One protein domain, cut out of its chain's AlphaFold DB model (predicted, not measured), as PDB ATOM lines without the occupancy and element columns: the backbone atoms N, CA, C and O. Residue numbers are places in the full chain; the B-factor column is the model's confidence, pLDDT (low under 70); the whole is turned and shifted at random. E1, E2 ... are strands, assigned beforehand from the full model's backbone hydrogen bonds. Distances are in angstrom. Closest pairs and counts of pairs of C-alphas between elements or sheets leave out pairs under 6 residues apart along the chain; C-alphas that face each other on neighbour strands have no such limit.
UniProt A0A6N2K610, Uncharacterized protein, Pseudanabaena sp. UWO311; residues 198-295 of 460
ATOM      1  N   ASN A 198     -47.105 -42.677   4.735       71.00
ATOM      2  CA  ASN A 198     -45.670 -42.447   4.927       71.00
ATOM      3  C   ASN A 198     -45.091 -41.316   4.038       71.00
ATOM      4  O   ASN A 198     -43.891 -41.343   3.782       71.00
ATOM      5  N   PHE A 199     -45.904 -40.378   3.529       75.81
ATOM      6  CA  PHE A 199     -45.549 -39.284   2.622       75.81
ATOM      7  C   PHE A 199     -46.301 -37.993   2.984       75.81
ATOM      8  O   PHE A 199     -47.510 -38.002   3.181       75.81
ATOM      9  N   ILE A 200     -45.577 -36.875   3.016       82.94
ATOM     10  CA  ILE A 200     -46.098 -35.522   3.222       82.94
ATOM     11  C   ILE A 200     -46.617 -35.002   1.870       82.94
ATOM     12  O   ILE A 200     -45.813 -34.851   0.942       82.94
ATOM     13  N   PRO A 201     -47.923 -34.734   1.709       81.38
ATOM     14  CA  PRO A 201     -48.449 -34.165   0.474       81.38
ATOM     15  C   PRO A 201     -47.974 -32.718   0.310       81.38
ATOM     16  O   PRO A 201     -47.960 -31.942   1.265       81.38
ATOM     17  N   SER A 202     -47.591 -32.345  -0.907       79.94
ATOM     18  CA  SER A 202     -47.160 -30.989  -1.232       79.94
ATOM     19  C   SER A 202     -47.817 -30.518  -2.525       79.94
ATOM     20  O   SER A 202     -47.714 -31.184  -3.555       79.94
ATOM     21  N   ALA A 203     -48.482 -29.362  -2.443       79.62
ATOM     22  CA  ALA A 203     -49.165 -28.688  -3.549       79.62
ATOM     23  C   ALA A 203     -48.390 -27.464  -4.075       79.62
ATOM     24  O   ALA A 203     -48.850 -26.773  -4.981       79.62
ATOM     25  N   THR A 204     -47.224 -27.166  -3.499       82.50
ATOM     26  CA  THR A 204     -46.384 -26.016  -3.848       82.50
ATOM     27  C   THR A 204     -44.918 -26.433  -3.912       82.50
ATOM     28  O   THR A 204     -44.516 -27.469  -3.382       82.50
ATOM     29  N   SER A 205     -44.091 -25.638  -4.595       83.31
ATOM     30  CA  SER A 205     -42.645 -25.886  -4.627       83.31
ATOM     31  C   SER A 205     -42.065 -25.732  -3.221       83.31
ATOM     32  O   SER A 205     -42.300 -24.719  -2.563       83.31
ATOM     33  N   THR A 206     -41.316 -26.728  -2.753       85.81
ATOM     34  CA  THR A 206     -40.833 -26.792  -1.366       85.81
ATOM     35  C   THR A 206     -39.384 -27.253  -1.289       85.81
ATOM     36  O   THR A 206     -38.897 -28.015  -2.131       85.81
ATOM     37  N   THR A 207     -38.676 -26.775  -0.266       89.38
ATOM     38  CA  THR A 207     -37.373 -27.319   0.125       89.38
ATOM     39  C   THR A 207     -37.602 -28.552   0.978       89.38
ATOM     40  O   THR A 207     -38.388 -28.525   1.922       89.38
ATOM     41  N   LEU A 208     -36.925 -29.636   0.628       90.31
ATOM     42  CA  LEU A 208     -37.092 -30.921   1.280       90.31
ATOM     43  C   LEU A 208     -36.195 -31.037   2.508       90.31
ATOM     44  O   LEU A 208     -35.068 -30.545   2.526       90.31
ATOM     45  N   GLU A 209     -36.677 -31.773   3.499       86.94
ATOM     46  CA  GLU A 209     -35.924 -32.146   4.687       86.94
ATOM     47  C   GLU A 209     -35.396 -33.579   4.550       86.94
ATOM     48  O   GLU A 209     -36.070 -34.469   4.019       86.94
ATOM     49  N   SER A 210     -34.182 -33.818   5.053       84.69
ATOM     50  CA  SER A 210     -33.619 -35.171   5.122       84.69
ATOM     51  C   SER A 210     -34.479 -36.081   6.005       84.69
ATOM     52  O   SER A 210     -35.041 -35.658   7.015       84.69
ATOM     53  N   GLY A 211     -34.585 -37.353   5.625       82.12
ATOM     54  CA  GLY A 211     -35.320 -38.376   6.366       82.12
ATOM     55  C   GLY A 211     -36.836 -38.309   6.194       82.12
ATOM     56  O   GLY A 211     -37.550 -39.095   6.818       82.12
ATOM     57  N   LYS A 212     -37.340 -37.394   5.360       85.94
ATOM     58  CA  LYS A 212     -38.766 -37.243   5.069       85.94
ATOM     59  C   LYS A 212     -39.136 -37.836   3.711       85.94
ATOM     60  O   LYS A 212     -38.303 -38.125   2.846       85.94
ATOM     61  N   SER A 213     -40.435 -38.006   3.544       86.44
ATOM     62  CA  SER A 213     -41.060 -38.528   2.341       86.44
ATOM     63  C   SER A 213     -42.066 -37.504   1.838       86.44
ATOM     64  O   SER A 213     -42.839 -36.999   2.647       86.44
ATOM     65  N   TYR A 214     -42.097 -37.221   0.539       87.69
ATOM     66  CA  TYR A 214     -42.959 -36.196  -0.056       87.69
ATOM     67  C   TYR A 214     -43.727 -36.720  -1.264       87.69
ATOM     68  O   TYR A 214     -43.180 -37.461  -2.084       87.69
ATOM     69  N   GLN A 215     -44.992 -36.332  -1.379       85.56
ATOM     70  CA  GLN A 215     -45.858 -36.673  -2.502       85.56
ATOM     71  C   GLN A 215     -46.243 -35.407  -3.265       85.56
ATOM     72  O   GLN A 215     -46.740 -34.452  -2.672       85.56
ATOM     73  N   SER A 216     -46.052 -35.424  -4.584       82.31
ATOM     74  CA  SER A 216     -46.556 -34.363  -5.458       82.31
ATOM     75  C   SER A 216     -48.070 -34.479  -5.607       82.31
ATOM     76  O   SER A 216     -48.570 -35.551  -5.960       82.31
ATOM     77  N   THR A 217     -48.796 -33.385  -5.374       82.50
ATOM     78  CA  THR A 217     -50.249 -33.304  -5.616       82.50
ATOM     79  C   THR A 217     -50.617 -32.361  -6.763       82.50
ATOM     80  O   THR A 217     -51.794 -32.217  -7.072       82.50
ATOM     81  N   ALA A 218     -49.624 -31.749  -7.416       81.12
ATOM     82  CA  ALA A 218     -49.790 -30.909  -8.601       81.12
ATOM     83  C   ALA A 218     -48.697 -31.206  -9.645       81.12
ATOM     84  O   ALA A 218     -47.686 -31.847  -9.332       81.12
ATOM     85  N   SER A 219     -48.899 -30.756 -10.887       80.75
ATOM     86  CA  SER A 219     -47.925 -30.908 -11.968       80.75
ATOM     87  C   SER A 219     -46.738 -29.968 -11.836       80.75
ATOM     88  O   SER A 219     -46.870 -28.824 -11.411       80.75
ATOM     89  N   ASP A 220     -45.565 -30.480 -12.222       76.75
ATOM     90  CA  ASP A 220     -44.328 -29.708 -12.353       76.75
ATOM     91  C   ASP A 220     -43.909 -28.959 -11.072       76.75
ATOM     92  O   ASP A 220     -43.235 -27.928 -11.126       76.75
ATOM     93  N   LEU A 221     -44.248 -29.498  -9.895       83.75
ATOM     94  CA  LEU A 221     -43.732 -28.980  -8.628       83.75
ATOM     95  C   LEU A 221     -42.214 -29.133  -8.565       83.75
ATOM     96  O   LEU A 221     -41.669 -30.194  -8.880       83.75
ATOM     97  N   VAL A 222     -41.534 -28.072  -8.125       88.31
ATOM     98  CA  VAL A 222     -40.081 -28.063  -7.956       88.31
ATOM     99  C   VAL A 222     -39.746 -28.364  -6.503       88.31
ATOM    100  O   VAL A 222     -39.833 -27.499  -5.630       88.31
ATOM    101  N   PHE A 223     -39.312 -29.592  -6.248       90.50
ATOM    102  CA  PHE A 223     -38.757 -29.990  -4.966       90.50
ATOM    103  C   PHE A 223     -37.262 -29.692  -4.906       90.50
ATOM    104  O   PHE A 223     -36.464 -30.249  -5.663       90.50
ATOM    105  N   THR A 224     -36.862 -28.813  -3.994       91.94
ATOM    106  CA  THR A 224     -35.453 -28.452  -3.808       91.94
ATOM    107  C   THR A 224     -34.827 -29.375  -2.770       91.94
ATOM    108  O   THR A 224     -35.233 -29.380  -1.612       91.94
ATOM    109  N   LEU A 225     -33.849 -30.179  -3.183       89.88
ATOM    110  CA  LEU A 225     -33.089 -31.058  -2.296       89.88
ATOM    111  C   LEU A 225     -32.300 -30.224  -1.264       89.88
ATOM    112  O   LEU A 225     -31.911 -29.096  -1.579       89.88
ATOM    113  N   PRO A 226     -32.043 -30.762  -0.055       89.44
ATOM    114  CA  PRO A 226     -31.316 -30.055   0.995       89.44
ATOM    115  C   PRO A 226     -29.994 -29.472   0.487       89.44
ATOM    116  O   PRO A 226     -29.264 -30.141  -0.242       89.44
ATOM    117  N   SER A 227     -29.664 -28.248   0.906       83.12
ATOM    118  CA  SER A 227     -28.418 -27.569   0.516       83.12
ATOM    119  C   SER A 227     -27.180 -28.085   1.255       83.12
ATOM    120  O   SER A 227     -26.066 -27.895   0.777       83.12
ATOM    121  N   SER A 228     -27.375 -28.723   2.413       86.75
ATOM    122  CA  SER A 228     -26.301 -29.234   3.277       86.75
ATOM    123  C   SER A 228     -26.614 -30.644   3.812       86.75
ATOM    124  O   SER A 228     -26.759 -30.808   5.024       86.75
ATOM    125  N   PRO A 229     -26.781 -31.663   2.949       88.44
ATOM    126  CA  PRO A 229     -27.081 -33.021   3.394       88.44
ATOM    127  C   PRO A 229     -25.848 -33.736   3.959       88.44
ATOM    128  O   PRO A 229     -24.711 -33.503   3.543       88.44
ATOM    129  N   SER A 230     -26.087 -34.654   4.888       91.12
ATOM    130  CA  SER A 230     -25.095 -35.588   5.416       91.12
ATOM    131  C   SER A 230     -25.047 -36.863   4.575       91.12
ATOM    132  O   SER A 230     -26.049 -37.288   4.001       91.12
ATOM    133  N   ILE A 231     -23.872 -37.498   4.477       89.38
ATOM    134  CA  ILE A 231     -23.734 -38.785   3.774       89.38
ATOM    135  C   ILE A 231     -24.742 -39.783   4.356       89.38
ATOM    136  O   ILE A 231     -24.855 -39.909   5.572       89.38
ATOM    137  N   ALA A 232     -25.425 -40.506   3.466       87.19
ATOM    138  CA  ALA A 232     -26.511 -41.440   3.753       87.19
ATOM    139  C   ALA A 232     -27.871 -40.819   4.114       87.19
ATOM    140  O   ALA A 232     -28.806 -41.584   4.353       87.19
ATOM    141  N   ASP A 233     -28.026 -39.492   4.052       88.19
ATOM    142  CA  ASP A 233     -29.344 -38.850   4.081       88.19
ATOM    143  C   ASP A 233     -30.257 -39.445   3.007       88.19
ATOM    144  O   ASP A 233     -29.833 -39.672   1.870       88.19
ATOM    145  N   VAL A 234     -31.515 -39.712   3.364       87.25
ATOM    146  CA  VAL A 234     -32.504 -40.320   2.468       87.25
ATOM    147  C   VAL A 234     -33.714 -39.417   2.342       87.25
ATOM    148  O   VAL A 234     -34.244 -38.940   3.337       87.25
ATOM    149  N   ILE A 235     -34.191 -39.249   1.113       89.81
ATOM    150  CA  ILE A 235     -35.450 -38.579   0.800       89.81
ATOM    151  C   ILE A 235     -36.272 -39.502  -0.085       89.81
ATOM    152  O   ILE A 235     -35.753 -40.059  -1.052       89.81
ATOM    153  N   LYS A 236     -37.560 -39.655   0.224       88.69
ATOM    154  CA  LYS A 236     -38.490 -40.408  -0.627       88.69
ATOM    155  C   LYS A 236     -39.416 -39.458  -1.363       88.69
ATOM    156  O   LYS A 236     -39.997 -38.573  -0.748       88.69
ATOM    157  N   LEU A 237     -39.584 -39.661  -2.662       88.19
ATOM    158  CA  LEU A 237     -40.450 -38.850  -3.515       88.19
ATOM    159  C   LEU A 237     -41.470 -39.738  -4.214       88.19
ATOM    160  O   LEU A 237     -41.086 -40.739  -4.815       88.19
ATOM    161  N   ALA A 238     -42.743 -39.367  -4.159       85.38
ATOM    162  CA  ALA A 238     -43.830 -40.025  -4.874       85.38
ATOM    163  C   ALA A 238     -44.447 -39.072  -5.905       85.38
ATOM    164  O   ALA A 238     -44.730 -37.911  -5.601       85.38
ATOM    165  N   THR A 239     -44.669 -39.566  -7.125       74.62
ATOM    166  CA  THR A 239     -45.194 -38.759  -8.242       74.62
ATOM    167  C   THR A 239     -46.705 -38.533  -8.196       74.62
ATOM    168  O   THR A 239     -47.198 -37.662  -8.901       74.62
ATOM    169  N   GLY A 240     -47.467 -39.279  -7.385       75.06
ATOM    170  CA  GLY A 240     -48.934 -39.232  -7.467       75.06
ATOM    171  C   GLY A 240     -49.392 -39.492  -8.910       75.06
ATOM    172  O   GLY A 240     -48.927 -40.458  -9.520       75.06
ATOM    173  N   ASP A 241     -50.197 -38.584  -9.470       71.94
ATOM    174  CA  ASP A 241     -50.622 -38.581 -10.884       71.94
ATOM    175  C   ASP A 241     -49.780 -37.690 -11.806       71.94
ATOM    176  O   ASP A 241     -49.932 -37.729 -13.028       71.94
ATOM    177  N   PHE A 242     -48.837 -36.924 -11.258       77.69
ATOM    178  CA  PHE A 242     -48.143 -35.882 -12.004       77.69
ATOM    179  C   PHE A 242     -46.638 -36.124 -12.120       77.69
ATOM    180  O   PHE A 242     -46.019 -36.804 -11.304       77.69
ATOM    181  N   SER A 243     -46.022 -35.553 -13.152       78.62
ATOM    182  CA  SER A 243     -44.561 -35.434 -13.194       78.62
ATOM    183  C   SER A 243     -44.100 -34.383 -12.180       78.62
ATOM    184  O   SER A 243     -44.798 -33.394 -11.953       78.62
ATOM    185  N   LEU A 244     -42.922 -34.582 -11.587       83.75
ATOM    186  CA  LEU A 244     -42.320 -33.638 -10.641       83.75
ATOM    187  C   LEU A 244     -40.881 -33.298 -11.035       83.75
ATOM    188  O   LEU A 244     -40.215 -34.034 -11.769       83.75
ATOM    189  N   LEU A 245     -40.396 -32.168 -10.535       86.00
ATOM    190  CA  LEU A 245     -39.051 -31.660 -10.776       86.00
ATOM    191  C   LEU A 245     -38.264 -31.693  -9.466       86.00
ATOM    192  O   LEU A 245     -38.765 -31.293  -8.420       86.00
ATOM    193  N   THR A 246     -37.011 -32.130  -9.514       86.19
ATOM    194  CA  THR A 246     -36.077 -32.025  -8.393       86.19
ATOM    195  C   THR A 246     -34.961 -31.053  -8.735       86.19
ATOM    196  O   THR A 246     -34.399 -31.082  -9.831       86.19
ATOM    197  N   ARG A 247     -34.629 -30.167  -7.798       85.50
ATOM    198  CA  ARG A 247     -33.535 -29.204  -7.929       85.50
ATOM    199  C   ARG A 247     -32.469 -29.478  -6.880       85.50
ATOM    200  O   ARG A 247     -32.789 -29.600  -5.704       85.50
ATOM    201  N   HIS A 248     -31.205 -29.515  -7.287       80.69
ATOM    202  CA  HIS A 248     -30.067 -29.485  -6.369       80.69
ATOM    203  C   HIS A 248     -28.980 -28.572  -6.941       80.69
ATOM    204  O   HIS A 248     -28.478 -28.804  -8.043       80.69
ATOM    205  N   GLY A 249     -28.648 -27.499  -6.219       77.06
ATOM    206  CA  GLY A 249     -27.844 -26.406  -6.771       77.06
ATOM    207  C   GLY A 249     -28.501 -25.806  -8.022       77.06
ATOM    208  O   GLY A 249     -29.690 -25.490  -8.010       77.06
ATOM    209  N   ASN A 250     -27.740 -25.701  -9.116       72.88
ATOM    210  CA  ASN A 250     -28.221 -25.183 -10.407       72.88
ATOM    211  C   ASN A 250     -28.796 -26.269 -11.334       72.88
ATOM    212  O   ASN A 250     -29.236 -25.960 -12.440       72.88
ATOM    213  N   ALA A 251     -28.770 -27.540 -10.921       74.12
ATOM    214  CA  ALA A 251     -29.264 -28.646 -11.731       74.12
ATOM    215  C   ALA A 251     -30.750 -28.896 -11.452       74.12
ATOM    216  O   ALA A 251     -31.165 -29.003 -10.295       74.12
ATOM    217  N   LEU A 252     -31.534 -29.028 -12.522       81.25
ATOM    218  CA  LEU A 252     -32.934 -29.437 -12.485       81.25
ATOM    219  C   LEU A 252     -33.054 -30.808 -13.152       81.25
ATOM    220  O   LEU A 252     -32.625 -30.982 -14.291       81.25
ATOM    221  N   GLN A 253     -33.625 -31.776 -12.448       80.25
ATOM    222  CA  GLN A 253     -33.923 -33.099 -12.980       80.25
ATOM    223  C   GLN A 253     -35.428 -33.334 -12.946       80.25
ATOM    224  O   GLN A 253     -36.129 -32.842 -12.066       80.25
ATOM    225  N   ARG A 254     -35.937 -34.088 -13.920       81.44
ATOM    226  CA  ARG A 254     -37.359 -34.414 -14.009       81.44
ATOM    227  C   ARG A 254     -37.585 -35.877 -13.647       81.44
ATOM    228  O   ARG A 254     -36.915 -36.769 -14.171       81.44
ATOM    229  N   ILE A 255     -38.542 -36.114 -12.759       79.19
ATOM    230  CA  ILE A 255     -39.078 -37.439 -12.464       79.19
ATOM    231  C   ILE A 255     -40.445 -37.507 -13.142       79.19
ATOM    232  O   ILE A 255     -41.381 -36.799 -12.773       79.19
ATOM    233  N   LEU A 256     -40.521 -38.315 -14.197       71.62
ATOM    234  CA  LEU A 256     -41.671 -38.383 -15.092       71.62
ATOM    235  C   LEU A 256     -42.698 -39.378 -14.569       71.62
ATOM    236  O   LEU A 256     -42.338 -40.489 -14.182       71.62
ATOM    237  N   ASN A 257     -43.971 -39.006 -14.635       70.69
ATOM    238  CA  ASN A 257     -45.079 -39.925 -14.429       70.69
ATOM    239  C   ASN A 257     -45.555 -40.473 -15.777       70.69
ATOM    240  O   ASN A 257     -45.886 -39.705 -16.680       70.69
ATOM    241  N   SER A 258     -45.617 -41.800 -15.919       68.06
ATOM    242  CA  SER A 258     -45.982 -42.429 -17.191       68.06
ATOM    243  C   SER A 258     -47.408 -42.121 -17.673       68.06
ATOM    244  O   SER A 258     -47.665 -42.308 -18.856       68.06
ATOM    245  N   ASN A 259     -48.318 -41.632 -16.818       63.22
ATOM    246  CA  ASN A 259     -49.659 -41.194 -17.247       63.22
ATOM    247  C   ASN A 259     -49.660 -39.829 -17.949       63.22
ATOM    248  O   ASN A 259     -50.503 -39.584 -18.809       63.22
ATOM    249  N   THR A 260     -48.719 -38.945 -17.603       56.50
ATOM    250  CA  THR A 260     -48.634 -37.579 -18.155       56.50
ATOM    251  C   THR A 260     -47.620 -37.462 -19.292       56.50
ATOM    252  O   THR A 260     -47.431 -36.381 -19.845       56.50
ATOM    253  N   PHE A 261     -46.974 -38.568 -19.679       56.28
ATOM    254  CA  PHE A 261     -45.983 -38.566 -20.747       56.28
ATOM    255  C   PHE A 261     -46.647 -38.586 -22.131       56.28
ATOM    256  O   PHE A 261     -47.180 -39.605 -22.573       56.28
ATOM    257  N   THR A 262     -46.583 -37.458 -22.836       45.56
ATOM    258  CA  THR A 262     -46.815 -37.374 -24.282       45.56
ATOM    259  C   THR A 262     -45.517 -37.712 -25.016       45.56
ATOM    260  O   THR A 262     -44.430 -37.292 -24.633       45.56
ATOM    261  N   VAL A 263     -45.621 -38.536 -26.058       44.16
ATOM    262  CA  VAL A 263     -44.533 -39.327 -26.671       44.16
ATOM    263  C   VAL A 263     -43.495 -38.506 -27.461       44.16
ATOM    264  O   VAL A 263     -42.801 -39.034 -28.327       44.16
ATOM    265  N   THR A 264     -43.365 -37.207 -27.206       38.66
ATOM    266  CA  THR A 264     -42.637 -36.288 -28.085       38.66
ATOM    267  C   THR A 264     -41.632 -35.450 -27.294       38.66
ATOM    268  O   THR A 264     -41.895 -34.308 -26.936       38.66
ATOM    269  N   GLY A 265     -40.438 -36.006 -27.047       35.12
ATOM    270  CA  GLY A 265     -39.244 -35.194 -26.780       35.12
ATOM    271  C   GLY A 265     -38.341 -35.633 -25.622       35.12
ATOM    272  O   GLY A 265     -38.726 -35.589 -24.463       35.12
ATOM    273  N   SER A 266     -37.079 -35.914 -25.971       39.91
ATOM    274  CA  SER A 266     -35.865 -35.789 -25.139       39.91
ATOM    275  C   SER A 266     -35.765 -36.649 -23.857       39.91
ATOM    276  O   SER A 266     -36.291 -36.321 -22.795       39.91
ATOM    277  N   ASN A 267     -34.939 -37.696 -23.952       45.59
ATOM    278  CA  ASN A 267     -34.613 -38.754 -22.980       45.59
ATOM    279  C   ASN A 267     -33.936 -38.328 -21.648       45.59
ATOM    280  O   ASN A 267     -32.999 -38.992 -21.216       45.59
ATOM    281  N   ASN A 268     -34.378 -37.276 -20.956       53.72
ATOM    282  CA  ASN A 268     -33.697 -36.807 -19.738       53.72
ATOM    283  C   ASN A 268     -34.621 -36.808 -18.507       53.72
ATOM    284  O   ASN A 268     -35.094 -35.762 -18.068       53.72
ATOM    285  N   GLY A 269     -34.875 -37.985 -17.925       63.00
ATOM    286  CA  GLY A 269     -35.598 -38.094 -16.655       63.00
ATOM    287  C   GLY A 269     -35.775 -39.525 -16.150       63.00
ATOM    288  O   GLY A 269     -35.693 -40.486 -16.915       63.00
ATOM    289  N   ILE A 270     -36.026 -39.681 -14.849       68.31
ATOM    290  CA  ILE A 270     -36.367 -40.986 -14.268       68.31
ATOM    291  C   ILE A 270     -37.873 -41.197 -14.423       68.31
ATOM    292  O   ILE A 270     -38.659 -40.490 -13.802       68.31
ATOM    293  N   MET A 271     -38.275 -42.173 -15.235       72.31
ATOM    294  CA  MET A 271     -39.686 -42.526 -15.408       72.31
ATOM    295  C   MET A 271     -40.175 -43.430 -14.271       72.31
ATOM    296  O   MET A 271     -39.564 -44.465 -13.977       72.31
ATOM    297  N   LEU A 272     -41.287 -43.037 -13.656       71.12
ATOM    298  CA  LEU A 272     -42.030 -43.773 -12.642       71.12
ATOM    299  C   LEU A 272     -43.466 -44.013 -13.128       71.12
ATOM    300  O   LEU A 272     -44.028 -43.221 -13.885       71.12
ATOM    301  N   LYS A 273     -44.066 -45.122 -12.687       69.00
ATOM    302  CA  LYS A 273     -45.506 -45.338 -12.861       69.00
ATOM    303  C   LYS A 273     -46.286 -44.370 -11.957       69.00
ATOM    304  O   LYS A 273     -45.714 -43.865 -10.986       69.00
ATOM    305  N   PRO A 274     -47.579 -44.138 -12.224       70.12
ATOM    306  CA  PRO A 274     -48.442 -43.420 -11.299       70.12
ATOM    307  C   PRO A 274     -48.368 -44.057  -9.918       70.12
ATOM    308  O   PRO A 274     -48.223 -45.279  -9.803       70.12
ATOM    309  N   TYR A 275     -48.408 -43.222  -8.882       73.50
ATOM    310  CA  TYR A 275     -48.372 -43.664  -7.485       73.50
ATOM    311  C   TYR A 275     -47.175 -44.564  -7.135       73.50
ATOM    312  O   TYR A 275     -47.238 -45.409  -6.240       73.50
ATOM    313  N   SER A 276     -46.060 -44.394  -7.846       75.12
ATOM    314  CA  SER A 276     -44.779 -45.009  -7.503       75.12
ATOM    315  C   SER A 276     -43.916 -44.028  -6.727       75.12
ATOM    316  O   SER A 276     -44.104 -42.811  -6.806       75.12
ATOM    317  N   SER A 277     -42.941 -44.564  -5.993       85.00
ATOM    318  CA  SER A 277     -41.974 -43.733  -5.285       85.00
ATOM    319  C   SER A 277     -40.540 -44.089  -5.632       85.00
ATOM    320  O   SER A 277     -40.224 -45.214  -6.033       85.00
ATOM    321  N   ILE A 278     -39.668 -43.105  -5.466       86.12
ATOM    322  CA  ILE A 278     -38.228 -43.224  -5.608       86.12
ATOM    323  C   ILE A 278     -37.565 -42.740  -4.327       86.12
ATOM    324  O   ILE A 278     -37.923 -41.698  -3.780       86.12
ATOM    325  N   SER A 279     -36.594 -43.506  -3.845       89.00
ATOM    326  CA  SER A 279     -35.739 -43.090  -2.739       89.00
ATOM    327  C   SER A 279     -34.425 -42.557  -3.295       89.00
ATOM    328  O   SER A 279     -33.728 -43.242  -4.051       89.00
ATOM    329  N   LEU A 280     -34.095 -41.331  -2.908       89.69
ATOM    330  CA  LEU A 280     -32.834 -40.667  -3.189       89.69
ATOM    331  C   LEU A 280     -31.962 -40.749  -1.941       89.69
ATOM    332  O   LEU A 280     -32.430 -40.446  -0.846       89.69
ATOM    333  N   ARG A 281     -30.708 -41.171  -2.094       89.75
ATOM    334  CA  ARG A 281     -29.711 -41.180  -1.021       89.75
ATOM    335  C   ARG A 281     -28.587 -40.229  -1.366       89.75
ATOM    336  O   ARG A 281     -28.077 -40.265  -2.485       89.75
ATOM    337  N   PHE A 282     -28.172 -39.422  -0.401       90.69
ATOM    338  CA  PHE A 282     -26.995 -38.592  -0.553       90.69
ATOM    339  C   PHE A 282     -25.726 -39.437  -0.419       90.69
ATOM    340  O   PHE A 282     -25.507 -40.114   0.589       90.69
ATOM    341  N   CYS A 283     -24.878 -39.396  -1.445       85.94
ATOM    342  CA  CYS A 283     -23.648 -40.185  -1.523       85.94
ATOM    343  C   CYS A 283     -22.382 -39.357  -1.242       85.94
ATOM    344  O   CYS A 283     -21.280 -39.894  -1.327       85.94
ATOM    345  N   GLY A 284     -22.522 -38.069  -0.907       85.88
ATOM    346  CA  GLY A 284     -21.408 -37.119  -0.842       85.88
ATOM    347  C   GLY A 284     -21.201 -36.369  -2.161       85.88
ATOM    348  O   GLY A 284     -21.904 -36.607  -3.141       85.88
ATOM    349  N   PHE A 285     -20.249 -35.431  -2.179       84.56
ATOM    350  CA  PHE A 285     -19.843 -34.673  -3.379       84.56
ATOM    351  C   PHE A 285     -20.999 -34.012  -4.158       84.56
ATOM    352  O   PHE A 285     -20.949 -33.922  -5.380       84.56
ATOM    353  N   ASN A 286     -22.043 -33.544  -3.463       79.94
ATOM    354  CA  ASN A 286     -23.255 -32.973  -4.069       79.94
ATOM    355  C   ASN A 286     -24.054 -33.937  -4.969       79.94
ATOM    356  O   ASN A 286     -24.812 -33.492  -5.834       79.94
ATOM    357  N   ILE A 287     -23.930 -35.248  -4.743       81.75
ATOM    358  CA  ILE A 287     -24.612 -36.284  -5.520       81.75
ATOM    359  C   ILE A 287     -25.723 -36.933  -4.690       81.75
ATOM    360  O   ILE A 287     -25.481 -37.528  -3.637       81.75
ATOM    361  N   TRP A 288     -26.938 -36.884  -5.235       85.88
ATOM    362  CA  TRP A 288     -28.073 -37.699  -4.807       85.88
ATOM    363  C   TRP A 288     -28.280 -38.831  -5.807       85.88
ATOM    364  O   TRP A 288     -28.539 -38.586  -6.984       85.88
ATOM    365  N   ALA A 289     -28.160 -40.074  -5.349       82.69
ATOM    366  CA  ALA A 289     -28.357 -41.251  -6.181       82.69
ATOM    367  C   ALA A 289     -29.721 -41.889  -5.899       82.69
ATOM    368  O   ALA A 289     -30.115 -42.069  -4.744       82.69
ATOM    369  N   ALA A 290     -30.430 -42.273  -6.957       81.81
ATOM    370  CA  ALA A 290     -31.601 -43.128  -6.837       81.81
ATOM    371  C   ALA A 290     -31.163 -44.555  -6.488       81.81
ATOM    372  O   ALA A 290     -30.331 -45.123  -7.194       81.81
ATOM    373  N   PHE A 291     -31.728 -45.142  -5.433       74.88
ATOM    374  CA  PHE A 291     -31.307 -46.474  -4.973       74.88
ATOM    375  C   PHE A 291     -32.457 -47.449  -4.716       74.88
ATOM    376  O   PHE A 291     -32.227 -48.653  -4.714       74.88
ATOM    377  N   ASP A 292     -33.683 -46.956  -4.535       77.44
ATOM    378  CA  ASP A 292     -34.864 -47.809  -4.406       77.44
ATOM    379  C   ASP A 292     -36.026 -47.215  -5.203       77.44
ATOM    380  O   ASP A 292     -36.249 -46.000  -5.188       77.44
ATOM    381  N   LYS A 293     -36.742 -48.076  -5.924       75.94
ATOM    382  CA  LYS A 293     -37.942 -47.732  -6.686       75.94
ATOM    383  C   LYS A 293     -39.029 -48.711  -6.284       75.94
ATOM    384  O   LYS A 293     -38.975 -49.886  -6.646       75.94
ATOM    385  N   THR A 294     -40.039 -48.222  -5.578       67.44
ATOM    386  CA  THR A 294     -41.182 -49.054  -5.208       67.44
ATOM    387  C   THR A 294     -42.293 -48.884  -6.231       67.44
ATOM    388  O   THR A 294     -42.664 -47.775  -6.617       67.44
ATOM    389  N   ARG A 295     -42.798 -50.027  -6.707       53.78
ATOM    390  CA  ARG A 295     -43.769 -50.121  -7.807       53.78
ATOM    391  C   ARG A 295     -45.212 -49.847  -7.368       53.78
ATOM    392  O   ARG A 295     -46.072 -49.671  -8.223       53.78
TER     393      ARG A 295
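What this domain is: This is residues 198 to 295 of the 460 residues of an uncharacterized protein of Pseudanabaena sp. UWO311 (UniProt A0A6N2K610). Two sheets stand face to face as a small sandwich: E1, E2, E4, E8 and E9 make one layer, and E3, E5, E6 and E7 the other, with the strands of the two at 17 degrees. From the second sheet a loop between E6 and E7 reaches out, and its residues 262 to 267 stick out free of the body. The printed part has 98 residues with nine named strands, E1 to E9 in number order along the chain, and no named helix; the class is all strand, though only 43 residues are in named elements. The sheets run E1 E2 E4 E8 E9 and E3 E5 E6 E7, both mixed. The whole is compact, with a radius of gyration of the C-alphas of 12.6 A and spans of 37 by 29 by 24 A.

Where its parts are: Find C-alpha 200 at (-46.098, -35.522, 3.222), where E1 begins; it ends at residue 202. E2 is residues 213 to 216, and E3 is residues 222 to 224. E4, residues 234 to 238, is 13.5 A long, and E5, residues 244 to 248, is 13.6 A. Look next at C-alpha 251, at (-29.264, -28.646, -11.731): from there E6 runs 19.6 A to residue 257. E7 is residues 270 to 272. E8, residues 277 to 282, is 16.5 A long, and E9, residues 288 to 294, runs 17.3 A to C-alpha 294 at (-41.182, -49.054, -5.208).

How they stand to each other: Start in the five-stranded sheet, strongly twisted, with edge strands E1 and E9. E1 and E2 are parallel at 31 degrees; look for N 200 and O 213, 2.8 A apart. E2 and E4 are parallel at 27 degrees, with N 214 and O 236 at 2.8 A. E4 and E8 are antiparallel at 157 degrees, with N 278 and O 237 at 2.8 A. E8 and E9 form a hairpin at 152 degrees, with N 279 and O 292 at 2.9 A. In the other sheet, E3 and E5 are parallel at 30 degrees, with N 223 and O 245 at 2.8 A. E5 and E6 form a hairpin at 158 degrees, with N 246 and O 253 at 2.8 A. E6 and E7 are parallel at 26 degrees, with N 272 and O 256 at 2.8 A. Between the sheets of this sandwich, two sheets face to face, the closest C-alphas of E2 and E5 are those of Ser 216 and Leu 244, 6.7 A apart.

The domain as a whole: The two C-alphas farthest apart, those of Ser 230 and Thr 264, are 37.8 A apart. The printed part has no cut. The link from E6 to E7 is long, with 12 residues. The model's pLDDT is under 70 at residues 258 to 270, 273 and 294 to 295.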